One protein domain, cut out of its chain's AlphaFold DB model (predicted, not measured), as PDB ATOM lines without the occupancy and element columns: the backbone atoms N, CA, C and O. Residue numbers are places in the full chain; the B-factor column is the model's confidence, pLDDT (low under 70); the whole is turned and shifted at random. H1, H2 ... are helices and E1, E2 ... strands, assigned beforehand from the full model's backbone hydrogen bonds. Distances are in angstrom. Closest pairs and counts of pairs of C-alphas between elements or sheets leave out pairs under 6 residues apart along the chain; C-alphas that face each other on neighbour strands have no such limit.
ATOM      1  N   ARG A   2     217.870 191.917 198.785       65.19
ATOM      2  CA  ARG A   2     219.244 191.367 198.692       65.19
ATOM      3  C   ARG A   2     219.304 189.856 198.400       65.19
ATOM      4  O   ARG A   2     219.919 189.458 197.424       65.19
ATOM      5  N   ALA A   3     218.534 189.052 199.136       66.25
ATOM      6  CA  ALA A   3     218.445 187.603 198.917       66.25
ATOM      7  C   ALA A   3     217.914 187.198 197.521       66.25
ATOM      8  O   ALA A   3     218.256 186.137 197.009       66.25
ATOM      9  N   ALA A   4     217.095 188.041 196.878       64.62
ATOM     10  CA  ALA A   4     216.620 187.785 195.516       64.62
ATOM     11  C   ALA A   4     217.709 188.073 194.469       64.62
ATOM     12  O   ALA A   4     217.760 187.406 193.445       64.62
ATOM     13  N   LEU A   5     218.600 189.035 194.733       69.31
ATOM     14  CA  LEU A   5     219.730 189.369 193.856       69.31
ATOM     15  C   LEU A   5     220.906 188.397 194.018       69.31
ATOM     16  O   LEU A   5     221.659 188.181 193.079       69.31
ATOM     17  N   GLU A   6     221.035 187.777 195.191       80.00
ATOM     18  CA  GLU A   6     221.978 186.681 195.454       80.00
ATOM     19  C   GLU A   6     221.464 185.328 194.936       80.00
ATOM     20  O   GLU A   6     222.150 184.312 195.055       80.00
ATOM     21  N   THR A   7     220.256 185.294 194.361       77.75
ATOM     22  CA  THR A   7     219.706 184.070 193.781       77.75
ATOM     23  C   THR A   7     220.581 183.644 192.598       77.75
ATOM     24  O   THR A   7     220.710 184.396 191.633       77.75
ATOM     25  N   PRO A   8     221.189 182.447 192.643       86.44
ATOM     26  CA  PRO A   8     222.021 181.974 191.552       86.44
ATOM     27  C   PRO A   8     221.172 181.655 190.317       86.44
ATOM     28  O   PRO A   8     219.966 181.406 190.401       86.44
ATOM     29  N   GLY A   9     221.837 181.602 189.165       91.44
ATOM     30  CA  GLY A   9     221.210 181.187 187.913       91.44
ATOM     31  C   GLY A   9     220.363 182.277 187.262       91.44
ATOM     32  O   GLY A   9     219.333 181.980 186.666       91.44
ATOM     33  N   ILE A  10     220.771 183.536 187.396       94.12
ATOM     34  CA  ILE A  10     220.140 184.677 186.739       94.12
ATOM     35  C   ILE A  10     220.962 185.050 185.502       94.12
ATOM     36  O   ILE A  10     222.164 185.283 185.611       94.12
ATOM     37  N   TYR A  11     220.323 185.102 184.331       95.81
ATOM     38  CA  TYR A  11     220.998 185.350 183.052       95.81
ATOM     39  C   TYR A  11     220.230 186.357 182.195       95.81
ATOM     40  O   TYR A  11     219.001 186.420 182.230       95.81
ATOM     41  N   PHE A  12     220.966 187.119 181.389       95.12
ATOM     42  CA  PHE A  12     220.429 188.061 180.411       95.12
ATOM     43  C   PHE A  12     221.371 188.161 179.204       95.12
ATOM     44  O   PHE A  12     222.523 187.730 179.260       95.12
ATOM     45  N   SER A  13     220.889 188.748 178.113       94.19
ATOM     46  CA  SER A  13     221.710 189.114 176.959       94.19
ATOM     47  C   SER A  13     221.191 190.408 176.344       94.19
ATOM     48  O   SER A  13     219.986 190.642 176.303       94.19
ATOM     49  N   TYR A  14     222.105 191.251 175.862       92.25
ATOM     50  CA  TYR A  14     221.762 192.515 175.203       92.25
ATOM     51  C   TYR A  14     221.328 192.335 173.745       92.25
ATOM     52  O   TYR A  14     220.649 193.198 173.198       92.25
ATOM     53  N   GLY A  15     221.748 191.241 173.101       89.12
ATOM     54  CA  GLY A  15     221.513 190.999 171.673       89.12
ATOM     55  C   GLY A  15     220.614 189.801 171.378       89.12
ATOM     56  O   GLY A  15     220.169 189.637 170.245       89.12
ATOM     57  N   TYR A  16     220.340 188.960 172.374       90.69
ATOM     58  CA  TYR A  16     219.557 187.741 172.209       90.69
ATOM     59  C   TYR A  16     218.468 187.652 173.273       90.69
ATOM     60  O   TYR A  16     218.716 187.885 174.453       90.69
ATOM     61  N   ASP A  17     217.256 187.290 172.856       93.56
ATOM     62  CA  ASP A  17     216.145 187.106 173.781       93.56
ATOM     63  C   ASP A  17     216.166 185.690 174.371       93.56
ATOM     64  O   ASP A  17     215.676 184.742 173.764       93.56
ATOM     65  N   LEU A  18     216.716 185.562 175.582       95.38
ATOM     66  CA  LEU A  18     216.793 184.286 176.303       95.38
ATOM     67  C   LEU A  18     215.422 183.747 176.749       95.38
ATOM     68  O   LEU A  18     215.322 182.568 177.106       95.38
ATOM     69  N   THR A  19     214.368 184.573 176.741       96.12
ATOM     70  CA  THR A  19     213.017 184.154 177.153       96.12
ATOM     71  C   THR A  19     212.330 183.278 176.104       96.12
ATOM     72  O   THR A  19     211.402 182.543 176.434       96.12
ATOM     73  N   HIS A  20     212.811 183.297 174.859       95.06
ATOM     74  CA  HIS A  20     212.270 182.521 173.749       95.06
ATOM     75  C   HIS A  20     213.207 181.392 173.314       95.06
ATOM     76  O   HIS A  20     214.425 181.496 173.424       95.06
ATOM     77  N   THR A  21     212.626 180.315 172.773       94.31
ATOM     78  CA  THR A  21     213.404 179.313 172.034       94.31
ATOM     79  C   THR A  21     213.839 179.875 170.683       94.31
ATOM     80  O   THR A  21     213.104 180.648 170.060       94.31
ATOM     81  N   MET A  22     214.980 179.426 170.164       92.44
ATOM     82  CA  MET A  22     215.409 179.732 168.799       92.44
ATOM     83  C   MET A  22     214.383 179.245 167.773       92.44
ATOM     84  O   MET A  22     214.080 179.965 166.825       92.44
ATOM     85  N   GLN A  23     213.791 178.065 167.995       87.75
ATOM     86  CA  GLN A  23     212.719 177.542 167.144       87.75
ATOM     87  C   GLN A  23     211.541 178.523 167.058       87.75
ATOM     88  O   GLN A  23     211.043 178.792 165.969       87.75
ATOM     89  N   ARG A  24     211.121 179.108 168.188       89.31
ATOM     90  CA  ARG A  24     210.012 180.066 168.220       89.31
ATOM     91  C   ARG A  24     210.388 181.401 167.593       89.31
ATOM     92  O   ARG A  24     209.584 181.940 166.841       89.31
ATOM     93  N   LEU A  25     211.594 181.906 167.857       90.25
ATOM     94  CA  LEU A  25     212.100 183.121 167.209       90.25
ATOM     95  C   LEU A  25     212.170 182.963 165.684       90.25
ATOM     96  O   LEU A  25     211.899 183.908 164.960       90.25
ATOM     97  N   HIS A  26     212.443 181.762 165.177       87.88
ATOM     98  CA  HIS A  26     212.448 181.515 163.736       87.88
ATOM     99  C   HIS A  26     211.036 181.440 163.119       87.88
ATOM    100  O   HIS A  26     210.871 181.650 161.920       87.88
ATOM    101  N   SER A  27     210.001 181.120 163.903       86.44
ATOM    102  CA  SER A  27     208.620 180.993 163.408       86.44
ATOM    103  C   SER A  27     207.814 182.298 163.431       86.44
ATOM    104  O   SER A  27     206.734 182.350 162.848       86.44
ATOM    105  N   VAL A  28     208.288 183.336 164.123       88.31
ATOM    106  CA  VAL A  28     207.584 184.624 164.237       88.31
ATOM    107  C   VAL A  28     207.910 185.563 163.073       88.31
ATOM    108  O   VAL A  28     208.948 185.453 162.425       88.31
ATOM    109  N   ALA A  29     207.014 186.520 162.815       88.75
ATOM    110  CA  ALA A  29     207.188 187.514 161.760       88.75
ATOM    111  C   ALA A  29     208.447 188.379 161.966       88.75
ATOM    112  O   ALA A  29     208.902 188.609 163.090       88.75
ATOM    113  N   SER A  30     208.988 188.926 160.878       86.06
ATOM    114  CA  SER A  30     210.178 189.788 160.915       86.06
ATOM    115  C   SER A  30     209.991 191.030 161.795       86.06
ATOM    116  O   SER A  30     210.931 191.446 162.468       86.06
ATOM    117  N   ASP A  31     208.778 191.581 161.871       89.44
ATOM    118  CA  ASP A  31     208.472 192.731 162.729       89.44
ATOM    119  C   ASP A  31     208.622 192.425 164.225       89.44
ATOM    120  O   ASP A  31     209.012 193.304 164.992       89.44
ATOM    121  N   PHE A  32     208.440 191.167 164.639       89.50
ATOM    122  CA  PHE A  32     208.696 190.742 166.020       89.50
ATOM    123  C   PHE A  32     210.163 190.961 166.420       89.50
ATOM    124  O   PHE A  32     210.476 191.300 167.562       89.50
ATOM    125  N   HIS A  33     211.085 190.835 165.463       86.00
ATOM    126  CA  HIS A  33     212.510 191.040 165.708       86.00
ATOM    127  C   HIS A  33     212.884 192.518 165.867       86.00
ATOM    128  O   HIS A  33     213.925 192.808 166.458       86.00
ATOM    129  N   LYS A  34     212.037 193.437 165.379       87.88
ATOM    130  CA  LYS A  34     212.220 194.892 165.495       87.88
ATOM    131  C   LYS A  34     211.752 195.440 166.845       87.88
ATOM    132  O   LYS A  34     212.146 196.540 167.219       87.88
ATOM    133  N   MET A  35     210.913 194.692 167.564       89.19
ATOM    134  CA  MET A  35     210.473 195.051 168.912       89.19
ATOM    135  C   MET A  35     211.645 195.024 169.899       89.19
ATOM    136  O   MET A  35     212.585 194.235 169.745       89.19
ATOM    137  N   SER A  36     211.562 195.849 170.947       89.88
ATOM    138  CA  SER A  36     212.512 195.808 172.061       89.88
ATOM    139  C   SER A  36     212.505 194.428 172.737       89.88
ATOM    140  O   SER A  36     211.505 193.701 172.690       89.88
ATOM    141  N   LEU A  37     213.614 194.062 173.392       90.81
ATOM    142  CA  LEU A  37     213.704 192.796 174.126       90.81
ATOM    143  C   LEU A  37     212.613 192.692 175.199       90.81
ATOM    144  O   LEU A  37     211.981 191.647 175.314       90.81
ATOM    145  N   ALA A  38     212.354 193.770 175.944       89.62
ATOM    146  CA  ALA A  38     211.307 193.797 176.962       89.62
ATOM    147  C   ALA A  38     209.903 193.624 176.384       89.62
ATOM    148  O   ALA A  38     209.137 192.814 176.898       89.62
ATOM    149  N   SER A  39     209.574 194.340 175.305       89.44
ATOM    150  CA  SER A  39     208.226 194.314 174.727       89.44
ATOM    151  C   SER A  39     207.887 192.965 174.098       89.44
ATOM    152  O   SER A  39     206.714 192.607 174.014       89.44
ATOM    153  N   ARG A  40     208.897 192.213 173.645       91.56
ATOM    154  CA  ARG A  40     208.694 190.910 173.006       91.56
ATOM    155  C   ARG A  40     208.914 189.711 173.923       91.56
ATOM    156  O   ARG A  40     208.620 188.611 173.479       91.56
ATOM    157  N   ALA A  41     209.427 189.896 175.139       93.88
ATOM    158  CA  ALA A  41     209.794 188.809 176.046       93.88
ATOM    159  C   ALA A  41     208.618 187.869 176.378       93.88
ATOM    160  O   ALA A  41     207.477 188.301 176.549       93.88
ATOM    161  N   ASP A  42     208.893 186.569 176.526       94.69
ATOM    162  CA  ASP A  42     207.897 185.603 176.996       94.69
ATOM    163  C   ASP A  42     207.710 185.802 178.502       94.69
ATOM    164  O   ASP A  42     208.596 185.478 179.299       94.69
ATOM    165  N   ALA A  43     206.543 186.319 178.894       94.62
ATOM    166  CA  ALA A  43     206.205 186.598 180.287       94.62
ATOM    167  C   ALA A  43     206.418 185.385 181.207       94.62
ATOM    168  O   ALA A  43     206.804 185.555 182.362       94.62
ATOM    169  N   ARG A  44     206.256 184.163 180.678       94.56
ATOM    170  CA  ARG A  44     206.450 182.915 181.425       94.56
ATOM    171  C   ARG A  44     207.888 182.740 181.890       94.56
ATOM    172  O   ARG A  44     208.110 182.124 182.918       94.56
ATOM    173  N   PHE A  45     208.870 183.278 181.174       96.31
ATOM    174  CA  PHE A  45     210.293 183.159 181.517       96.31
ATOM    175  C   PHE A  45     210.915 184.483 181.967       96.31
ATOM    176  O   PHE A  45     212.120 184.544 182.205       96.31
ATOM    177  N   LEU A  46     210.106 185.533 182.112       95.81
ATOM    178  CA  LEU A  46     210.553 186.868 182.480       95.81
ATOM    179  C   LEU A  46     210.602 187.029 184.006       95.81
ATOM    180  O   LEU A  46     209.650 187.488 184.639       95.81
ATOM    181  N   TRP A  47     211.734 186.666 184.608       94.50
ATOM    182  CA  TRP A  47     211.914 186.648 186.064       94.50
ATOM    183  C   TRP A  47     211.734 188.027 186.710       94.50
ATOM    184  O   TRP A  47     211.062 188.160 187.732       94.50
ATOM    185  N   ASN A  48     212.275 189.075 186.088       93.56
ATOM    186  CA  ASN A  48     212.130 190.459 186.546       93.56
ATOM    187  C   ASN A  48     210.878 191.159 185.987       93.56
ATOM    188  O   ASN A  48     210.782 192.383 186.066       93.56
ATOM    189  N   GLY A  49     209.907 190.415 185.445       92.88
ATOM    190  CA  GLY A  49     208.756 190.989 184.742       92.88
ATOM    191  C   GLY A  49     207.917 191.934 185.596       92.88
ATOM    192  O   GLY A  49     207.424 192.934 185.089       92.88
ATOM    193  N   HIS A  50     207.807 191.676 186.903       91.25
ATOM    194  CA  HIS A  50     207.142 192.600 187.825       91.25
ATOM    195  C   HIS A  50     207.864 193.953 187.916       91.25
ATOM    196  O   HIS A  50     207.203 194.982 187.867       91.25
ATOM    197  N   LEU A  51     209.199 193.950 187.983       90.62
ATOM    198  CA  LEU A  51     210.014 195.169 188.070       90.62
ATOM    199  C   LEU A  51     209.987 195.967 186.765       90.62
ATOM    200  O   LEU A  51     210.031 197.190 186.784       90.62
ATOM    201  N   LEU A  52     209.895 195.282 185.623       91.38
ATOM    202  CA  LEU A  52     209.851 195.936 184.315       91.38
ATOM    203  C   LEU A  52     208.528 196.661 184.036       91.38
ATOM    204  O   LEU A  52     208.488 197.478 183.120       91.38
ATOM    205  N   LYS A  53     207.467 196.426 184.821       88.19
ATOM    206  CA  LYS A  53     206.186 197.138 184.662       88.19
ATOM    207  C   LYS A  53     206.340 198.647 184.835       88.19
ATOM    208  O   LYS A  53     205.739 199.402 184.077       88.19
ATOM    209  N   ASP A  54     207.201 199.076 185.752       85.44
ATOM    210  CA  ASP A  54     207.466 200.498 185.999       85.44
ATOM    211  C   ASP A  54     208.286 201.145 184.864       85.44
ATOM    212  O   ASP A  54     208.293 202.364 184.702       85.44
ATOM    213  N   PHE A  55     208.925 200.324 184.024       84.19
ATOM    214  CA  PHE A  55     209.692 200.735 182.845       84.19
ATOM    215  C   PHE A  55     208.933 200.506 181.530       84.19
ATOM    216  O   PHE A  55     209.526 200.591 180.457       84.19
ATOM    217  N   ALA A  56     207.620 200.248 181.587       78.38
ATOM    218  CA  ALA A  56     206.795 199.992 180.404       78.38
ATOM    219  C   ALA A  56     206.620 201.221 179.489       78.38
ATOM    220  O   ALA A  56     206.115 201.100 178.375       78.38
ATOM    221  N   HIS A  57     207.015 202.415 179.942       83.75
ATOM    222  CA  HIS A  57     206.959 203.616 179.117       83.75
ATOM    223  C   HIS A  57     207.991 203.545 177.985       83.75
ATOM    224  O   HIS A  57     209.164 203.269 178.229       83.75
ATOM    225  N   GLN A  58     207.584 203.900 176.762       80.44
ATOM    226  CA  GLN A  58     208.396 203.762 175.542       80.44
ATOM    227  C   GLN A  58     209.795 204.407 175.654       80.44
ATOM    228  O   GLN A  58     210.786 203.893 175.141       80.44
ATOM    229  N   GLN A  59     209.894 205.515 176.392       84.31
ATOM    230  CA  GLN A  59     211.152 206.228 176.653       84.31
ATOM    231  C   GLN A  59     212.200 205.403 177.429       84.31
ATOM    232  O   GLN A  59     213.393 205.686 177.334       84.31
ATOM    233  N   PHE A  60     211.771 204.388 178.183       85.06
ATOM    234  CA  PHE A  60     212.632 203.544 179.010       85.06
ATOM    235  C   PHE A  60     212.882 202.154 178.417       85.06
ATOM    236  O   PHE A  60     213.629 201.377 179.010       85.06
ATOM    237  N   GLU A  61     212.350 201.849 177.229       82.38
ATOM    238  CA  GLU A  61     212.491 200.528 176.592       82.38
ATOM    239  C   GLU A  61     213.950 200.081 176.440       82.38
ATOM    240  O   GLU A  61     214.251 198.897 176.548       82.38
ATOM    241  N   ARG A  62     214.881 201.025 176.243       84.06
ATOM    242  CA  ARG A  62     216.321 200.728 176.129       84.06
ATOM    243  C   ARG A  62     216.958 200.262 177.440       84.06
ATOM    244  O   ARG A  62     218.009 199.631 177.404       84.06
ATOM    245  N   PHE A  63     216.346 200.589 178.576       87.00
ATOM    246  CA  PHE A  63     216.794 200.187 179.911       87.00
ATOM    247  C   PHE A  63     216.035 198.960 180.432       87.00
ATOM    248  O   PHE A  63     216.449 198.347 181.415       87.00
ATOM    249  N   ALA A  64     214.941 198.579 179.768       91.38
ATOM    250  CA  ALA A  64     214.152 197.413 180.115       91.38
ATOM    251  C   ALA A  64     214.822 196.142 179.564       91.38
ATOM    252  O   ALA A  64     214.684 195.792 178.393       91.38
ATOM    253  N   LEU A  65     215.575 195.450 180.423       92.69
ATOM    254  CA  LEU A  65     216.306 194.238 180.060       92.69
ATOM    255  C   LEU A  65     215.622 192.988 180.632       92.69
ATOM    256  O   LEU A  65     215.543 192.851 181.858       92.69
ATOM    257  N   PRO A  66     215.146 192.063 179.780       95.06
ATOM    258  CA  PRO A  66     214.642 190.771 180.221       95.06
ATOM    259  C   PRO A  66     215.701 189.936 180.919       95.06
ATOM    260  O   PRO A  66     216.817 189.768 180.424       95.06
ATOM    261  N   VAL A  67     215.311 189.358 182.045       95.38
ATOM    262  CA  VAL A  67     216.150 188.467 182.834       95.38
ATOM    263  C   VAL A  67     215.438 187.130 182.997       95.38
ATOM    264  O   VAL A  67     214.263 187.097 183.365       95.38
ATOM    265  N   ILE A  68     216.153 186.028 182.759       96.31
ATOM    266  CA  ILE A  68     215.661 184.668 183.009       96.31
ATOM    267  C   ILE A  68     216.255 184.104 184.301       96.31
ATOM    268  O   ILE A  68     217.380 184.437 184.679       96.31
ATOM    269  N   GLN A  69     215.524 183.188 184.938       95.44
ATOM    270  CA  GLN A  69     216.080 182.278 185.937       95.44
ATOM    271  C   GLN A  69     216.298 180.900 185.305       95.44
ATOM    272  O   GLN A  69     215.389 180.360 184.678       95.44
ATOM    273  N   GLY A  70     217.459 180.290 185.518       94.94
ATOM    274  CA  GLY A  70     217.750 178.927 185.094       94.94
ATOM    275  C   GLY A  70     219.246 178.670 184.966       94.94
ATOM    276  O   GLY A  70     219.966 178.743 185.959       94.94
ATOM    277  N   PHE A  71     219.698 178.323 183.765       96.56
ATOM    278  CA  PHE A  71     221.086 177.971 183.479       96.56
ATOM    279  C   PHE A  71     221.457 178.351 182.046       96.56
ATOM    280  O   PHE A  71     220.673 178.124 181.129       96.56
ATOM    281  N   VAL A  72     222.658 178.886 181.848       97.06
ATOM    282  CA  VAL A  72     223.237 179.102 180.519       97.06
ATOM    283  C   VAL A  72     224.682 178.630 180.547       97.06
ATOM    284  O   VAL A  72     225.469 179.084 181.377       97.06
ATOM    285  N   ALA A  73     225.030 177.745 179.619       96.56
ATOM    286  CA  ALA A  73     226.406 177.376 179.324       96.56
ATOM    287  C   ALA A  73     226.645 177.457 177.822       96.56
ATOM    288  O   ALA A  73     225.800 177.032 177.038       96.56
ATOM    289  N   ILE A  74     227.802 177.983 177.436       96.25
ATOM    290  CA  ILE A  74     228.244 178.088 176.049       96.25
ATOM    291  C   ILE A  74     229.654 177.523 176.012       96.25
ATOM    292  O   ILE A  74     230.537 178.014 176.712       96.25
ATOM    293  N   ASN A  75     229.851 176.470 175.230       96.44
ATOM    294  CA  ASN A  75     231.108 175.745 175.160       96.44
ATOM    295  C   ASN A  75     231.510 175.552 173.700       96.44
ATOM    296  O   ASN A  75     230.684 175.170 172.873       96.44
ATOM    297  N   ASN A  76     232.790 175.733 173.397       96.44
ATOM    298  CA  ASN A  76     233.353 175.284 172.129       96.44
ATOM    299  C   ASN A  76     233.786 173.831 172.282       96.44
ATOM    300  O   ASN A  76     234.570 173.505 173.174       96.44
ATOM    301  N   VAL A  77     233.275 172.957 171.423       94.75
ATOM    302  CA  VAL A  77     233.567 171.524 171.459       94.75
ATOM    303  C   VAL A  77     234.001 171.041 170.081       94.75
ATOM    304  O   VAL A  77     233.599 171.587 169.055       94.75
ATOM    305  N   THR A  78     234.832 170.003 170.055       95.25
ATOM    306  CA  THR A  78     235.297 169.375 168.816       95.25
ATOM    307  C   THR A  78     234.704 167.980 168.722       95.25
ATOM    308  O   THR A  78     234.976 167.135 169.572       95.25
ATOM    309  N   VAL A  79     233.914 167.721 167.683       92.56
ATOM    310  CA  VAL A  79     233.307 166.410 167.418       92.56
ATOM    311  C   VAL A  79     233.777 165.938 166.051       92.56
ATOM    312  O   VAL A  79     233.592 166.638 165.059       92.56
ATOM    313  N   ASN A  80     234.416 164.767 165.987       92.75
ATOM    314  CA  ASN A  80     234.974 164.201 164.749       92.75
ATOM    315  C   ASN A  80     235.884 165.182 163.978       92.75
ATOM    316  O   ASN A  80     235.827 165.269 162.757       92.75
ATOM    317  N   GLY A  81     236.692 165.971 164.697       91.50
ATOM    318  CA  GLY A  81     237.578 166.981 164.101       91.50
ATOM    319  C   GLY A  81     236.890 168.287 163.684       91.50
ATOM    320  O   GLY A  81     237.566 169.219 163.258       91.50
ATOM    321  N   HIS A  82     235.569 168.404 163.849       90.56
ATOM    322  CA  HIS A  82     234.826 169.628 163.572       90.56
ATOM    323  C   HIS A  82     234.602 170.435 164.848       90.56
ATOM    324  O   HIS A  82     234.005 169.937 165.803       90.56
ATOM    325  N   GLN A  83     235.043 171.692 164.847       94.38
ATOM    326  CA  GLN A  83     234.718 172.640 165.909       94.38
ATOM    327  C   GLN A  83     233.268 173.108 165.762       94.38
ATOM    328  O   GLN A  83     232.843 173.516 164.678       94.38
ATOM    329  N   LEU A  84     232.520 173.047 166.857       95.88
ATOM    330  CA  LEU A  84     231.156 173.545 166.958       95.88
ATOM    331  C   LEU A  84     230.963 174.258 168.295       95.88
ATOM    332  O   LEU A  84     231.581 173.906 169.302       95.88
ATOM    333  N   MET A  85     230.094 175.259 168.303       96.81
ATOM    334  CA  MET A  85     229.662 175.902 169.535       96.81
ATOM    335  C   MET A  85     228.411 175.186 170.034       96.81
ATOM    336  O   MET A  85     227.398 175.110 169.340       96.81
ATOM    337  N   TRP A  86     228.495 174.644 171.242       96.81
ATOM    338  CA  TRP A  86     227.404 173.983 171.934       96.81
ATOM    339  C   TRP A  86     226.925 174.865 173.080       96.81
ATOM    340  O   TRP A  86     227.668 175.134 174.027       96.81
ATOM    341  N   SER A  87     225.674 175.303 172.999       97.00
ATOM    342  CA  SER A  87     225.027 176.080 174.049       97.00
ATOM    343  C   SER A  87     223.892 175.286 174.678       97.00
ATOM    344  O   SER A  87     223.116 174.634 173.980       97.00
ATOM    345  N   LEU A  88     223.776 175.366 175.998       97.31
ATOM    346  CA  LEU A  88     222.676 174.806 176.766       97.31
ATOM    347  C   LEU A  88     222.007 175.933 177.546       97.31
ATOM    348  O   LEU A  88     222.637 176.554 178.403       97.31
ATOM    349  N   VAL A  89     220.738 176.189 177.248       97.81
ATOM    350  CA  VAL A  89     219.929 177.230 177.882       97.81
ATOM    351  C   VAL A  89     218.745 176.570 178.570       97.81
ATOM    352  O   VAL A  89     217.854 176.048 177.913       97.81
ATOM    353  N   SER A  90     218.705 176.611 179.896       97.69
ATOM    354  CA  SER A  90     217.526 176.244 180.677       97.69
ATOM    355  C   SER A  90     216.868 177.499 181.232       97.69
ATOM    356  O   SER A  90     217.524 178.310 181.881       97.69
ATOM    357  N   ARG A  91     215.559 177.635 181.035       96.56
ATOM    358  CA  ARG A  91     214.739 178.743 181.543       96.56
ATOM    359  C   ARG A  91     213.579 178.198 182.361       96.56
ATOM    360  O   ARG A  91     212.836 177.321 181.919       96.56
ATOM    361  N   ARG A  92     213.446 178.693 183.588       95.25
ATOM    362  CA  ARG A  92     212.404 178.312 184.538       95.25
ATOM    363  C   ARG A  92     211.220 179.254 184.412       95.25
ATOM    364  O   ARG A  92     211.384 180.470 184.412       95.25
ATOM    365  N   CYS A  93     210.036 178.664 184.337       95.06
ATOM    366  CA  CYS A  93     208.789 179.396 184.299       95.06
ATOM    367  C   CYS A  93     208.526 180.107 185.634       95.06
ATOM    368  O   CYS A  93     208.735 179.518 186.701       95.06
ATOM    369  N   VAL A  94     208.042 181.345 185.571       93.25
ATOM    370  CA  VAL A  94     207.590 182.125 186.729       93.25
ATOM    371  C   VAL A  94     206.151 181.785 187.117       93.25
ATOM    372  O   VAL A  94     205.776 181.958 188.279       93.25
ATOM    373  N   ASP A  95     205.360 181.247 186.183       91.19
ATOM    374  CA  ASP A  95     203.993 180.822 186.469       91.19
ATOM    375  C   ASP A  95     203.994 179.643 187.431       91.19
ATOM    376  O   ASP A  95     204.768 178.688 187.299       91.19
ATOM    377  N   ARG A  96     203.102 179.719 188.424       86.94
ATOM    378  CA  ARG A  96     202.942 178.699 189.467       86.94
ATOM    379  C   ARG A  96     204.294 178.289 190.091       86.94
ATOM    380  O   ARG A  96     204.492 177.137 190.491       86.94
ATOM    381  N   ALA A  97     205.237 179.232 190.170       80.31
ATOM    382  CA  ALA A  97     206.525 179.017 190.802       80.31
ATOM    383  C   ALA A  97     206.353 178.877 192.319       80.31
ATOM    384  O   ALA A  97     205.607 179.611 192.962       80.31
ATOM    385  N   GLY A  98     207.075 177.931 192.907       77.38
ATOM    386  CA  GLY A  98     207.139 177.780 194.351       77.38
ATOM    387  C   GLY A  98     207.952 176.570 194.759       77.38
ATOM    388  O   GLY A  98     208.565 175.885 193.939       77.38
ATOM    389  N   THR A  99     208.005 176.324 196.057       76.25
ATOM    390  CA  THR A  99     208.792 175.235 196.634       76.25
ATOM    391  C   THR A  99     208.186 173.871 196.309       76.25
ATOM    392  O   THR A  99     206.968 173.700 196.354       76.25
ATOM    393  N   ARG A 100     209.046 172.879 196.046       67.25
ATOM    394  CA  ARG A 100     208.698 171.525 195.567       67.25
ATOM    395  C   ARG A 100     207.551 170.835 196.319       67.25
ATOM    396  O   ARG A 100     206.813 170.079 195.699       67.25
ATOM    397  N   PHE A 101     207.425 171.040 197.630       70.12
ATOM    398  CA  PHE A 101     206.377 170.407 198.443       70.12
ATOM    399  C   PHE A 101     205.094 171.235 198.574       70.12
ATOM    400  O   PHE A 101     204.050 170.682 198.887       70.12
ATOM    401  N   PHE A 102     205.153 172.535 198.294       78.31
ATOM    402  CA  PHE A 102     204.011 173.441 198.449       78.31
ATOM    403  C   PHE A 102     203.354 173.802 197.115       78.31
ATOM    404  O   PHE A 102     202.200 174.203 197.103       78.31
ATOM    405  N   MET A 103     204.063 173.637 195.992       84.38
ATOM    406  CA  MET A 103     203.542 173.925 194.655       84.38
ATOM    407  C   MET A 103     203.758 172.737 193.720       84.38
ATOM    408  O   MET A 103     204.882 172.443 193.300       84.38
ATOM    409  N   ARG A 104     202.652 172.053 193.407       89.50
ATOM    410  CA  ARG A 104     202.564 170.907 192.493       89.50
ATOM    411  C   ARG A 104     201.292 171.000 191.647       89.50
ATOM    412  O   ARG A 104     200.418 171.832 191.904       89.50
ATOM    413  N   GLY A 105     201.234 170.179 190.605       90.69
ATOM    414  CA  GLY A 105     200.087 170.119 189.707       90.69
ATOM    415  C   GLY A 105     199.930 171.322 188.780       90.69
ATOM    416  O   GLY A 105     200.821 172.173 188.684       90.69
ATOM    417  N   ALA A 106     198.784 171.364 188.107       93.75
ATOM    418  CA  ALA A 106     198.320 172.472 187.282       93.75
ATOM    419  C   ALA A 106     197.440 173.453 188.072       93.75
ATOM    420  O   ALA A 106     196.890 173.114 189.121       93.75
ATOM    421  N   ASP A 107     197.319 174.678 187.563       92.38
ATOM    422  CA  ASP A 107     196.239 175.599 187.913       92.38
ATOM    423  C   ASP A 107     195.046 175.476 186.948       92.38
ATOM    424  O   ASP A 107     195.071 174.723 185.970       92.38
ATOM    425  N   ALA A 108     193.994 176.256 187.210       91.81
ATOM    426  CA  ALA A 108     192.809 176.298 186.363       91.81
ATOM    427  C   ALA A 108     193.111 176.745 184.922       91.81
ATOM    428  O   ALA A 108     192.364 176.377 184.022       91.81
ATOM    429  N   GLN A 109     194.202 177.472 184.672       92.62
ATOM    430  CA  GLN A 109     194.610 177.904 183.333       92.62
ATOM    431  C   GLN A 109     195.463 176.856 182.596       92.62
ATOM    432  O   GLN A 109     195.702 176.997 181.400       92.62
ATOM    433  N   GLY A 110     195.858 175.766 183.260       91.88
ATOM    434  CA  GLY A 110     196.718 174.724 182.693       91.88
ATOM    435  C   GLY A 110     198.218 174.999 182.859       91.88
ATOM    436  O   GLY A 110     199.040 174.286 182.274       91.88
ATOM    437  N   ASN A 111     198.604 175.992 183.668       93.81
ATOM    438  CA  ASN A 111     200.007 176.232 183.997       93.81
ATOM    439  C   ASN A 111     200.460 175.223 185.048       93.81
ATOM    440  O   ASN A 111     199.889 175.133 186.137       93.81
ATOM    441  N   VAL A 112     201.510 174.468 184.736       94.00
ATOM    442  CA  VAL A 112     202.061 173.460 185.648       94.00
ATOM    443  C   VAL A 112     203.159 174.043 186.520       94.00
ATOM    444  O   VAL A 112     204.013 174.800 186.063       94.00
ATOM    445  N   ALA A 113     203.178 173.641 187.789       92.19
ATOM    446  CA  ALA A 113     204.209 174.076 188.719       92.19
ATOM    447  C   ALA A 113     205.595 173.578 188.283       92.19
ATOM    448  O   ALA A 113     205.747 172.444 187.813       92.19
ATOM    449  N   ASN A 114     206.621 174.396 188.531       89.94
ATOM    450  CA  ASN A 114     208.027 174.081 188.248       89.94
ATOM    451  C   ASN A 114     208.298 173.713 186.779       89.94
ATOM    452  O   ASN A 114     209.112 172.830 186.506       89.94
ATOM    453  N   PHE A 115     207.611 174.380 185.847       94.19
ATOM    454  CA  PHE A 115     207.869 174.235 184.419       94.19
ATOM    455  C   PHE A 115     209.243 174.810 184.039       94.19
ATOM    456  O   PHE A 115     209.623 175.891 184.487       94.19
ATOM    457  N   VAL A 116     209.993 174.084 183.218       95.06
ATOM    458  CA  VAL A 116     211.317 174.447 182.708       95.06
ATOM    459  C   VAL A 116     211.391 174.046 181.240       95.06
ATOM    460  O   VAL A 116     210.994 172.937 180.880       95.06
ATOM    461  N   GLU A 117     211.938 174.931 180.415       96.00
ATOM    462  CA  GLU A 117     212.400 174.598 179.068       96.00
ATOM    463  C   GLU A 117     213.921 174.522 179.075       96.00
ATOM    464  O   GLU A 117     214.578 175.451 179.540       96.00
ATOM    465  N   THR A 118     214.472 173.436 178.545       96.69
ATOM    466  CA  THR A 118     215.901 173.285 178.285       96.69
ATOM    467  C   THR A 118     216.108 173.175 176.790       96.69
ATOM    468  O   THR A 118     215.551 172.296 176.140       96.69
ATOM    469  N   GLU A 119     216.909 174.073 176.250       96.69
ATOM    470  CA  GLU A 119     217.221 174.181 174.842       96.69
ATOM    471  C   GLU A 119     218.710 173.939 174.616       96.69
ATOM    472  O   GLU A 119     219.567 174.596 175.206       96.69
ATOM    473  N   GLN A 120     219.002 172.989 173.740       96.69
ATOM    474  CA  GLN A 120     220.330 172.725 173.226       96.69
ATOM    475  C   GLN A 120     220.468 173.395 171.863       96.69
ATOM    476  O   GLN A 120     219.694 173.102 170.954       96.69
ATOM    477  N   ILE A 121     221.470 174.258 171.714       96.06
ATOM    478  CA  ILE A 121     221.775 174.959 170.467       96.06
ATOM    479  C   ILE A 121     223.157 174.527 169.993       96.06
ATOM    480  O   ILE A 121     224.124 174.556 170.756       96.06
ATOM    481  N   ILE A 122     223.245 174.123 168.732       95.94
ATOM    482  CA  ILE A 122     224.502 173.812 168.056       95.94
ATOM    483  C   ILE A 122     224.689 174.822 166.936       95.94
ATOM    484  O   ILE A 122     223.800 174.980 166.101       95.94
ATOM    485  N   GLU A 123     225.845 175.479 166.913       95.00
ATOM    486  CA  GLU A 123     226.240 176.395 165.847       95.00
ATOM    487  C   GLU A 123     227.545 175.937 165.194       95.00
ATOM    488  O   GLU A 123     228.538 175.643 165.871       95.00
ATOM    489  N   ARG A 124     227.545 175.885 163.861       93.00
ATOM    490  CA  ARG A 124     228.714 175.537 163.050       93.00
ATOM    491  C   ARG A 124     228.633 176.245 161.702       93.00
ATOM    492  O   ARG A 124     227.668 176.068 160.974       93.00
ATOM    493  N   GLY A 125     229.667 177.008 161.343       86.69
ATOM    494  CA  GLY A 125     229.765 177.623 160.011       86.69
ATOM    495  C   GLY A 125     228.601 178.561 159.655       86.69
ATOM    496  O   GLY A 125     228.266 178.680 158.483       86.69
ATOM    497  N   GLY A 126     227.969 179.187 160.653       86.56
ATOM    498  CA  GLY A 126     226.782 180.033 160.483       86.56
ATOM    499  C   GLY A 126     225.447 179.280 160.502       86.56
ATOM    500  O   GLY A 126     224.406 179.911 160.677       86.56
ATOM    501  N   GLU A 127     225.454 177.950 160.396       91.38
ATOM    502  CA  GLU A 127     224.257 177.125 160.571       91.38
ATOM    503  C   GLU A 127     223.958 176.916 162.055       91.38
ATOM    504  O   GLU A 127     224.869 176.701 162.863       91.38
ATOM    505  N   LYS A 128     222.671 176.966 162.412       93.56
ATOM    506  CA  LYS A 128     222.186 176.824 163.787       93.56
ATOM    507  C   LYS A 128     221.074 175.792 163.860       93.56
ATOM    508  O   LYS A 128     220.087 175.888 163.135       93.56
ATOM    509  N   SER A 129     221.193 174.876 164.812       93.62
ATOM    510  CA  SER A 129     220.176 173.870 165.127       93.62
ATOM    511  C   SER A 129     219.781 173.980 166.591       93.62
ATOM    512  O   SER A 129     220.644 174.174 167.445       93.62
ATOM    513  N   SER A 130     218.485 173.865 166.884       93.81
ATOM    514  CA  SER A 130     217.945 173.912 168.246       93.81
ATOM    515  C   SER A 130     217.108 172.674 168.537       93.81
ATOM    516  O   SER A 130     216.342 172.214 167.690       93.81
ATOM    517  N   PHE A 131     217.256 172.153 169.751       93.50
ATOM    518  CA  PHE A 131     216.447 171.077 170.293       93.50
ATOM    519  C   PHE A 131     215.936 171.466 171.679       93.50
ATOM    520  O   PHE A 131     216.724 171.797 172.565       93.50
ATOM    521  N   VAL A 132     214.616 171.427 171.872       93.31
ATOM    522  CA  VAL A 132     213.957 171.884 173.102       93.31
ATOM    523  C   VAL A 132     213.309 170.707 173.819       93.31
ATOM    524  O   VAL A 132     212.507 169.977 173.242       93.31
ATOM    525  N   GLN A 133     213.601 170.572 175.107       93.62
ATOM    526  CA  GLN A 133     212.946 169.648 176.024       93.62
ATOM    527  C   GLN A 133     212.228 170.426 177.120       93.62
ATOM    528  O   GLN A 133     212.709 171.460 177.584       93.62
ATOM    529  N   THR A 134     211.083 169.919 177.566       93.00
ATOM    530  CA  THR A 134     210.323 170.525 178.660       93.00
ATOM    531  C   THR A 134     210.210 169.574 179.837       93.00
ATOM    532  O   THR A 134     210.182 168.352 179.694       93.00
ATOM    533  N   ARG A 135     210.165 170.148 181.036       92.50
ATOM    534  CA  ARG A 135     209.944 169.428 182.287       92.50
ATOM    535  C   ARG A 135     209.011 170.257 183.149       92.50
ATOM    536  O   ARG A 135     209.261 171.436 183.348       92.50
ATOM    537  N   GLY A 136     207.986 169.644 183.720       91.44
ATOM    538  CA  GLY A 136     207.076 170.315 184.644       91.44
ATOM    539  C   GLY A 136     206.367 169.324 185.552       91.44
ATOM    540  O   GLY A 136     206.582 168.114 185.461       91.44
ATOM    541  N   SER A 137     205.535 169.838 186.455       91.31
ATOM    542  CA  SER A 137     204.600 168.991 187.196       91.31
ATOM    543  C   SER A 137     203.589 168.349 186.251       91.31
ATOM    544  O   SER A 137     203.257 168.909 185.211       91.31
ATOM    545  N   ILE A 138     203.065 167.189 186.642       89.81
ATOM    546  CA  ILE A 138     201.967 166.540 185.920       89.81
ATOM    547  C   ILE A 138     200.757 167.491 185.913       89.81
ATOM    548  O   ILE A 138     200.433 168.015 186.988       89.81
ATOM    549  N   PRO A 139     200.104 167.721 184.756       92.25
ATOM    550  CA  PRO A 139     199.025 168.696 184.597       92.25
ATOM    551  C   PRO A 139     197.684 168.209 185.168       92.25
ATOM    552  O   PRO A 139     196.681 168.110 184.470       92.25
ATOM    553  N   LEU A 140     197.680 167.906 186.464       92.38
ATOM    554  CA  LEU A 140     196.521 167.518 187.264       92.38
ATOM    555  C   LEU A 140     196.458 168.401 188.517       92.38
ATOM    556  O   LEU A 140     197.463 168.993 188.911       92.38
ATOM    557  N   PHE A 141     195.311 168.466 189.183       92.19
ATOM    558  CA  PHE A 141     195.160 169.180 190.451       92.19
ATOM    559  C   PHE A 141     195.572 168.264 191.599       92.19
ATOM    560  O   PHE A 141     194.768 167.491 192.113       92.19
ATOM    561  N   TRP A 142     196.849 168.300 191.977       91.06
ATOM    562  CA  TRP A 142     197.366 167.437 193.033       91.06
ATOM    563  C   TRP A 142     198.333 168.163 193.958       91.06
ATOM    564  O   TRP A 142     199.058 169.080 193.559       91.06
ATOM    565  N   SER A 143     198.358 167.707 195.204       89.44
ATOM    566  CA  SER A 143     199.250 168.197 196.246       89.44
ATOM    567  C   SER A 143     199.938 167.036 196.958       89.44
ATOM    568  O   SER A 143     199.495 165.887 196.918       89.44
ATOM    569  N   GLN A 144     201.078 167.338 197.563       87.88
ATOM    570  CA  GLN A 144     201.836 166.402 198.382       87.88
ATOM    571  C   GLN A 144     202.557 167.219 199.450       87.88
ATOM    572  O   GLN A 144     203.763 167.471 199.353       87.88
ATOM    573  N   TYR A 145     201.774 167.722 200.404       88.00
ATOM    574  CA  TYR A 145     202.304 168.537 201.486       88.00
ATOM    575  C   TYR A 145     203.236 167.707 202.372       88.00
ATOM    576  O   TYR A 145     203.005 166.511 202.552       88.00
ATOM    577  N   PRO A 146     204.310 168.317 202.894       86.38
ATOM    578  CA  PRO A 146     205.251 167.602 203.738       86.38
ATOM    579  C   PRO A 146     204.581 167.243 205.073       86.38
ATOM    580  O   PRO A 146     203.961 168.097 205.704       86.38
ATOM    581  N   ASP A 147     204.719 165.988 205.500       85.94
ATOM    582  CA  ASP A 147     204.329 165.492 206.823       85.94
ATOM    583  C   ASP A 147     205.529 164.783 207.490       85.94
ATOM    584  O   ASP A 147     206.639 164.782 206.955       85.94
ATOM    585  N   LEU A 148     205.342 164.204 208.682       89.69
ATOM    586  CA  LEU A 148     206.409 163.476 209.389       89.69
ATOM    587  C   LEU A 148     206.775 162.133 208.730       89.69
ATOM    588  O   LEU A 148     207.681 161.445 209.205       89.69
ATOM    589  N   LYS A 149     206.078 161.714 207.668       86.00
ATOM    590  CA  LYS A 149     206.366 160.457 206.981       86.00
ATOM    591  C   LYS A 149     207.495 160.679 205.984       86.00
ATOM    592  O   LYS A 149     207.589 161.702 205.315       86.00
ATOM    593  N   TYR A 150     208.306 159.641 205.798       82.12
ATOM    594  CA  TYR A 150     209.347 159.616 204.766       82.12
ATOM    595  C   TYR A 150     208.795 159.912 203.355       82.12
ATOM    596  O   TYR A 150     209.461 160.520 202.518       82.12
ATOM    597  N   LYS A 151     207.555 159.482 203.098       79.00
ATOM    598  CA  LYS A 151     206.843 159.616 201.827       79.00
ATOM    599  C   LYS A 151     205.417 160.111 202.116       79.00
ATOM    600  O   LYS A 151     204.528 159.280 202.309       79.00
ATOM    601  N   PRO A 152     205.200 161.441 202.172       84.31
ATOM    602  CA  PRO A 152     203.875 162.013 202.386       84.31
ATOM    603  C   PRO A 152     202.906 161.565 201.291       84.31
ATOM    604  O   PRO A 152     203.294 161.413 200.125       84.31
ATOM    605  N   ALA A 153     201.647 161.344 201.661       83.94
ATOM    606  CA  ALA A 153     200.637 160.890 200.716       83.94
ATOM    607  C   ALA A 153     200.312 161.980 199.687       83.94
ATOM    608  O   ALA A 153     200.308 163.176 199.981       83.94
ATOM    609  N   MET A 154     200.040 161.547 198.462       85.25
ATOM    610  CA  MET A 154     199.506 162.420 197.431       85.25
ATOM    611  C   MET A 154     198.006 162.601 197.628       85.25
ATOM    612  O   MET A 154     197.311 161.639 197.944       85.25
ATOM    613  N   VAL A 155     197.514 163.810 197.374       89.12
ATOM    614  CA  VAL A 155     196.083 164.114 197.373       89.12
ATOM    615  C   VAL A 155     195.710 164.704 196.017       89.12
ATOM    616  O   VAL A 155     196.265 165.732 195.619       89.12
ATOM    617  N   LEU A 156     194.788 164.043 195.316       90.88
ATOM    618  CA  LEU A 156     194.108 164.587 194.141       90.88
ATOM    619  C   LEU A 156     192.920 165.435 194.600       90.88
ATOM    620  O   LEU A 156     192.183 165.045 195.505       90.88
ATOM    621  N   SER A 157     192.765 166.606 193.992       90.06
ATOM    622  CA  SER A 157     191.594 167.462 194.186       90.06
ATOM    623  C   SER A 157     190.388 166.883 193.441       90.06
ATOM    624  O   SER A 157     190.559 166.193 192.445       90.06
ATOM    625  N   ALA A 158     189.169 167.210 193.865       90.06
ATOM    626  CA  ALA A 158     187.935 166.832 193.161       90.06
ATOM    627  C   ALA A 158     187.620 167.751 191.955       90.06
ATOM    628  O   ALA A 158     186.463 167.935 191.584       90.06
ATOM    629  N   GLU A 159     188.643 168.384 191.379       91.75
ATOM    630  CA  GLU A 159     188.529 169.351 190.283       91.75
ATOM    631  C   GLU A 159     188.592 168.677 188.902       91.75
ATOM    632  O   GLU A 159     189.024 167.533 188.759       91.75
ATOM    633  N   ASP A 160     188.204 169.412 187.853       91.00
ATOM    634  CA  ASP A 160     188.201 168.916 186.471       91.00
ATOM    635  C   ASP A 160     189.621 168.773 185.889       91.00
ATOM    636  O   ASP A 160     190.169 169.641 185.197       91.00
ATOM    637  N   HIS A 161     190.217 167.622 186.175       91.06
ATOM    638  CA  HIS A 161     191.518 167.195 185.684       91.06
ATOM    639  C   HIS A 161     191.638 167.173 184.159       91.06
ATOM    640  O   HIS A 161     192.689 167.536 183.626       91.06
ATOM    641  N   VAL A 162     190.580 166.763 183.456       92.25
ATOM    642  CA  VAL A 162     190.592 166.619 181.994       92.25
ATOM    643  C   VAL A 162     190.707 167.987 181.341       92.25
ATOM    644  O   VAL A 162     191.482 168.166 180.395       92.25
ATOM    645  N   ALA A 163     189.993 168.981 181.869       92.31
ATOM    646  CA  ALA A 163     190.056 170.339 181.361       92.31
ATOM    647  C   ALA A 163     191.434 170.982 181.583       92.31
ATOM    648  O   ALA A 163     191.965 171.607 180.660       92.31
ATOM    649  N   ALA A 164     192.044 170.801 182.760       91.62
ATOM    650  CA  ALA A 164     193.398 171.298 183.030       91.62
ATOM    651  C   ALA A 164     194.453 170.615 182.144       91.62
ATOM    652  O   ALA A 164     195.267 171.301 181.520       91.62
ATOM    653  N   TYR A 165     194.390 169.284 182.025       92.62
ATOM    654  CA  TYR A 165     195.260 168.498 181.150       92.62
ATOM    655  C   TYR A 165     195.145 168.959 179.697       92.62
ATOM    656  O   TYR A 165     196.143 169.242 179.036       92.62
ATOM    657  N   THR A 166     193.915 169.104 179.203       93.00
ATOM    658  CA  THR A 166     193.654 169.478 177.814       93.00
ATOM    659  C   THR A 166     194.130 170.898 177.518       93.00
ATOM    660  O   THR A 166     194.729 171.128 176.467       93.00
ATOM    661  N   ARG A 167     193.911 171.857 178.430       94.31
ATOM    662  CA  ARG A 167     194.465 173.217 178.296       94.31
ATOM    663  C   ARG A 167     195.988 173.189 178.238       94.31
ATOM    664  O   ARG A 167     196.561 173.771 177.318       94.31
ATOM    665  N   HIS A 168     196.622 172.455 179.151       93.50
ATOM    666  CA  HIS A 168     198.073 172.313 179.169       93.50
ATOM    667  C   HIS A 168     198.608 171.722 177.857       93.50
ATOM    668  O   HIS A 168     199.486 172.305 177.228       93.50
ATOM    669  N   MET A 169     198.056 170.595 177.405       92.19
ATOM    670  CA  MET A 169     198.529 169.916 176.195       92.19
ATOM    671  C   MET A 169     198.301 170.750 174.935       92.19
ATOM    672  O   MET A 169     199.176 170.786 174.072       92.19
ATOM    673  N   ARG A 170     197.177 171.476 174.836       92.19
ATOM    674  CA  ARG A 170     196.945 172.421 173.734       92.19
ATOM    675  C   ARG A 170     198.004 173.523 173.702       92.19
ATOM    676  O   ARG A 170     198.549 173.781 172.633       92.19
ATOM    677  N   ASP A 171     198.341 174.112 174.853       91.00
ATOM    678  CA  ASP A 171     199.420 175.108 174.947       91.00
ATOM    679  C   ASP A 171     200.777 174.520 174.524       91.00
ATOM    680  O   ASP A 171     201.522 175.148 173.768       91.00
ATOM    681  N   GLN A 172     201.089 173.290 174.950       89.94
ATOM    682  CA  GLN A 172     202.332 172.624 174.557       89.94
ATOM    683  C   GLN A 172     202.395 172.376 173.044       89.94
ATOM    684  O   GLN A 172     203.394 172.744 172.435       89.94
ATOM    685  N   ILE A 173     201.336 171.831 172.434       88.56
ATOM    686  CA  ILE A 173     201.274 171.530 170.991       88.56
ATOM    687  C   ILE A 173     201.356 172.809 170.153       88.56
ATOM    688  O   ILE A 173     202.093 172.863 169.171       88.56
ATOM    689  N   GLN A 174     200.640 173.863 170.555       86.50
ATOM    690  CA  GLN A 174     200.649 175.138 169.837       86.50
ATOM    691  C   GLN A 174     202.049 175.767 169.803       86.50
ATOM    692  O   GLN A 174     202.414 176.425 168.831       86.50
ATOM    693  N   ARG A 175     202.840 175.576 170.863       83.38
ATOM    694  CA  ARG A 175     204.192 176.144 170.976       83.38
ATOM    695  C   ARG A 175     205.284 175.219 170.451       83.38
ATOM    696  O   ARG A 175     206.358 175.699 170.098       83.38
ATOM    697  N   ARG A 176     205.050 173.906 170.481       76.19
ATOM    698  CA  ARG A 176     206.019 172.848 170.188       76.19
ATOM    699  C   ARG A 176     205.260 171.787 169.406       76.19
ATOM    700  O   ARG A 176     204.522 171.005 169.989       76.19
ATOM    701  N   ALA A 177     205.426 171.794 168.084       61.56
ATOM    702  CA  ALA A 177     204.637 170.997 167.140       61.56
ATOM    703  C   ALA A 177     204.520 169.491 167.478       61.56
ATOM    704  O   ALA A 177     203.596 168.837 167.003       61.56
ATOM    705  N   LEU A 178     205.426 168.945 168.300       65.69
ATOM    706  CA  LEU A 178     205.386 167.576 168.805       65.69
ATOM    707  C   LEU A 178     205.618 167.550 170.325       65.69
ATOM    708  O   LEU A 178     206.551 168.181 170.825       65.69
ATOM    709  N   VAL A 179     204.803 166.774 171.046       69.00
ATOM    710  CA  VAL A 179     204.935 166.545 172.493       69.00
ATOM    711  C   VAL A 179     205.010 165.042 172.751       69.00
ATOM    712  O   VAL A 179     204.064 164.315 172.457       69.00
ATOM    713  N   CYS A 180     206.114 164.579 173.336       65.75
ATOM    714  CA  CYS A 180     206.269 163.201 173.804       65.75
ATOM    715  C   CYS A 180     206.333 163.197 175.333       65.75
ATOM    716  O   CYS A 180     207.239 163.786 175.924       65.75
ATOM    717  N   LEU A 181     205.371 162.534 175.978       70.75
ATOM    718  CA  LEU A 181     205.378 162.349 177.427       70.75
ATOM    719  C   LEU A 181     206.257 161.147 177.772       70.75
ATOM    720  O   LEU A 181     205.986 160.029 177.342       70.75
ATOM    721  N   MET A 182     207.308 161.380 178.554       67.00
ATOM    722  CA  MET A 182     208.186 160.319 179.041       67.00
ATOM    723  C   MET A 182     207.710 159.871 180.428       67.00
ATOM    724  O   MET A 182     207.798 160.667 181.372       67.00
ATOM    725  N   PRO A 183     207.212 158.632 180.599       57.25
ATOM    726  CA  PRO A 183     206.893 158.121 181.923       57.25
ATOM    727  C   PRO A 183     208.187 157.996 182.730       57.25
ATOM    728  O   PRO A 183     209.144 157.342 182.320       57.25
ATOM    729  N   THR A 184     208.236 158.645 183.893       53.62
ATOM    730  CA  THR A 184     209.336 158.432 184.839       53.62
ATOM    731  C   THR A 184     208.966 157.254 185.735       53.62
ATOM    732  O   THR A 184     207.891 157.261 186.328       53.62
ATOM    733  N   GLY A 185     209.825 156.235 185.828       45.28
ATOM    734  CA  GLY A 185     209.576 154.976 186.553       45.28
ATOM    735  C   GLY A 185     209.501 155.086 188.083       45.28
ATOM    736  O   GLY A 185     209.975 154.201 188.783       45.28
ATOM    737  N   SER A 186     208.964 156.181 188.624       54.59
ATOM    738  CA  SER A 186     208.686 156.314 190.056       54.59
ATOM    739  C   SER A 186     207.263 155.838 190.362       54.59
ATOM    740  O   SER A 186     206.336 156.221 189.651       54.59
ATOM    741  N   ASP A 187     207.055 155.080 191.443       49.81
ATOM    742  CA  ASP A 187     205.734 154.531 191.826       49.81
ATOM    743  C   ASP A 187     204.621 155.591 191.944       49.81
ATOM    744  O   ASP A 187     203.441 155.298 191.781       49.81
ATOM    745  N   TYR A 188     204.985 156.852 192.210       51.59
ATOM    746  CA  TYR A 188     204.045 157.979 192.224       51.59
ATOM    747  C   TYR A 188     203.435 158.263 190.848       51.59
ATOM    748  O   TYR A 188     202.275 158.649 190.754       51.59
ATOM    749  N   PHE A 189     204.234 158.098 189.795       52.47
ATOM    750  CA  PHE A 189     203.835 158.326 188.411       52.47
ATOM    751  C   PHE A 189     202.862 157.249 187.942       52.47
ATOM    752  O   PHE A 189     201.871 157.576 187.299       52.47
ATOM    753  N   ILE A 190     203.109 155.994 188.336       52.50
ATOM    754  CA  ILE A 190     202.194 154.879 188.074       52.50
ATOM    755  C   ILE A 190     200.842 155.180 188.725       52.50
ATOM    756  O   ILE A 190     199.841 155.159 188.026       52.50
ATOM    757  N   GLY A 191     200.823 155.588 190.002       50.69
ATOM    758  CA  GLY A 191     199.588 155.958 190.708       50.69
ATOM    759  C   GLY A 191     198.784 157.080 190.033       50.69
ATOM    760  O   GLY A 191     197.574 156.956 189.868       50.69
ATOM    761  N   LEU A 192     199.444 158.158 189.592       51.62
ATOM    762  CA  LEU A 192     198.794 159.276 188.887       51.62
ATOM    763  C   LEU A 192     198.241 158.881 187.517       51.62
ATOM    764  O   LEU A 192     197.116 159.263 187.202       51.62
ATOM    765  N   CYS A 193     199.008 158.126 186.726       52.22
ATOM    766  CA  CYS A 193     198.534 157.620 185.440       52.22
ATOM    767  C   CYS A 193     197.353 156.665 185.646       52.22
ATOM    768  O   CYS A 193     196.311 156.868 185.038       52.22
ATOM    769  N   THR A 194     197.444 155.724 186.594       51.56
ATOM    770  CA  THR A 194     196.341 154.796 186.885       51.56
ATOM    771  C   THR A 194     195.087 155.511 187.379       51.56
ATOM    772  O   THR A 194     193.991 155.155 186.964       51.56
ATOM    773  N   CYS A 195     195.214 156.542 188.226       51.56
ATOM    774  CA  CYS A 195     194.062 157.318 188.694       51.56
ATOM    775  C   CYS A 195     193.410 158.121 187.560       51.56
ATOM    776  O   CYS A 195     192.186 158.178 187.503       51.56
ATOM    777  N   PHE A 196     194.203 158.707 186.659       51.38
ATOM    778  CA  PHE A 196     193.683 159.408 185.484       51.38
ATOM    779  C   PHE A 196     192.972 158.449 184.520       51.38
ATOM    780  O   PHE A 196     191.841 158.720 184.126       51.38
ATOM    781  N   ASP A 197     193.584 157.302 184.221       50.72
ATOM    782  CA  ASP A 197     193.017 156.301 183.311       50.72
ATOM    783  C   ASP A 197     191.736 155.665 183.891       50.72
ATOM    784  O   ASP A 197     190.760 155.466 183.173       50.72
ATOM    785  N   SER A 198     191.684 155.436 185.210       47.47
ATOM    786  CA  SER A 198     190.497 154.902 185.907       47.47
ATOM    787  C   SER A 198     189.353 155.910 186.102       47.47
ATOM    788  O   SER A 198     188.222 155.519 186.392       47.47
ATOM    789  N   GLY A 199     189.618 157.213 185.948       46.19
ATOM    790  CA  GLY A 199     188.611 158.274 186.060       46.19
ATOM    791  C   GLY A 199     187.666 158.367 184.858       46.19
ATOM    792  O   GLY A 199     186.718 159.144 184.901       46.19
ATOM    793  N   ASN A 200     187.916 157.580 183.806       41.31
ATOM    794  CA  ASN A 200     187.140 157.548 182.566       41.31
ATOM    795  C   ASN A 200     186.191 156.327 182.472       41.31
ATOM    796  O   ASN A 200     185.587 156.105 181.427       41.31
TER     797      ASN A 200
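What this domain is: This is residues 2 to 200 of the 202 residues of the protein "Phosphatidylinositide phosphatase SAC1-A" of Papilio machaon (UniProt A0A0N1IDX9). A long, twisted ribbon of four antiparallel strands, E1 to E4, runs through the domain, with the short helices H2 to H5 and their links loosely gathered to one side of it. From the end of the ribbon where E2 and E4 end, long unnamed stretches, residues 93 to 115 and 136 to 160, reach out toward H6 and H7. The printed part has 199 residues, with named elements in the order H1 H2 H3 H4 H5 E1 E2 E3 E4 H6 H7; the sheet's order is E1 - E2 - E3 - E4. The class is mixed, helices and strands, with 94 residues, under half, in named elements. The whole is only just compact, close to loose, with a radius of gyration of the C-alphas of 19.3 A and spans of 51 by 50 by 34 A.

Where its parts are: H1, residues 2 to 5, begins at C-alpha 2 (219.244, 191.367, 198.692). H2 is residues 22 to 27, H3 residues 30 to 34, H4 residues 37 to 40 and H5 residues 49 to 55. E1, residues 68 to 79, is 29.8 A long and bends by 55 degrees at residue 76. E2, residues 82 to 92, is 31.9 A long and begins at C-alpha 82 (234.826, 169.628, 163.572). E3, residues 116 to 124, measures 26.3 A, and E4, residues 127 to 135, 27.1 A. H6, residues 161 to 175, is 21.4 A long. H7, residues 187 to 198, is 16.4 A long and ends at C-alpha 198 (190.497, 154.902, 185.907).

How they stand to each other: The four strands form a meander, each strand after the first the antiparallel neighbour of the one before. E1 and E2 are a hairpin at 166 degrees, with N 75 and O 86 2.8 A apart, within hydrogen-bond range. The E2 and E3 hairpin has N 87 and O 121 at 2.8 A, and the E3 and E4 hairpin has N 120 and O 131 at 2.8 A. H2 only grazes the sheet with residues 22 to 23; its closest C-alphas to E4 are those of Met 22 and Ser 130, 6.4 A apart. H2 and H6 are close but not clearly touching, about perpendicular at 82 degrees, with the closest C-alphas, of Arg 24 and Arg 175, 7.5 A apart. H3 and H4 are close but not clearly touching, with the C-alphas of Phe 32 and Arg 40 closest at 7.0 A. For H4 and H5, also close but not clearly touching, the closest C-alphas are those of Ala 38 and Leu 52, at 7.8 A. H6 and H7 are only just apart, at 8.1 A, and H1 is apart from the sheet's strands. Every O i to N i+4 pair is within hydrogen-bond range in H2, H6 and H7; H3 has 0 of 1 but 2 of 2 O i to N i+3 pairs, H5 0 of 3 but 3 of 4, and H1 and H4 are too short for an i+4 pair.

The domain as a whole: The C-alphas of Gly 81 and Ala 158, the two farthest apart, are 57.5 A from each other. The printed part has no cut. The links H1 to H2, H5 to E1, E2 to E3, E4 to H6 and H6 to H7 are long. The mean pLDDT of the printed part is 85.8; residues 2 to 5, 100, 177 to 180 and 182 to 200 are under 70.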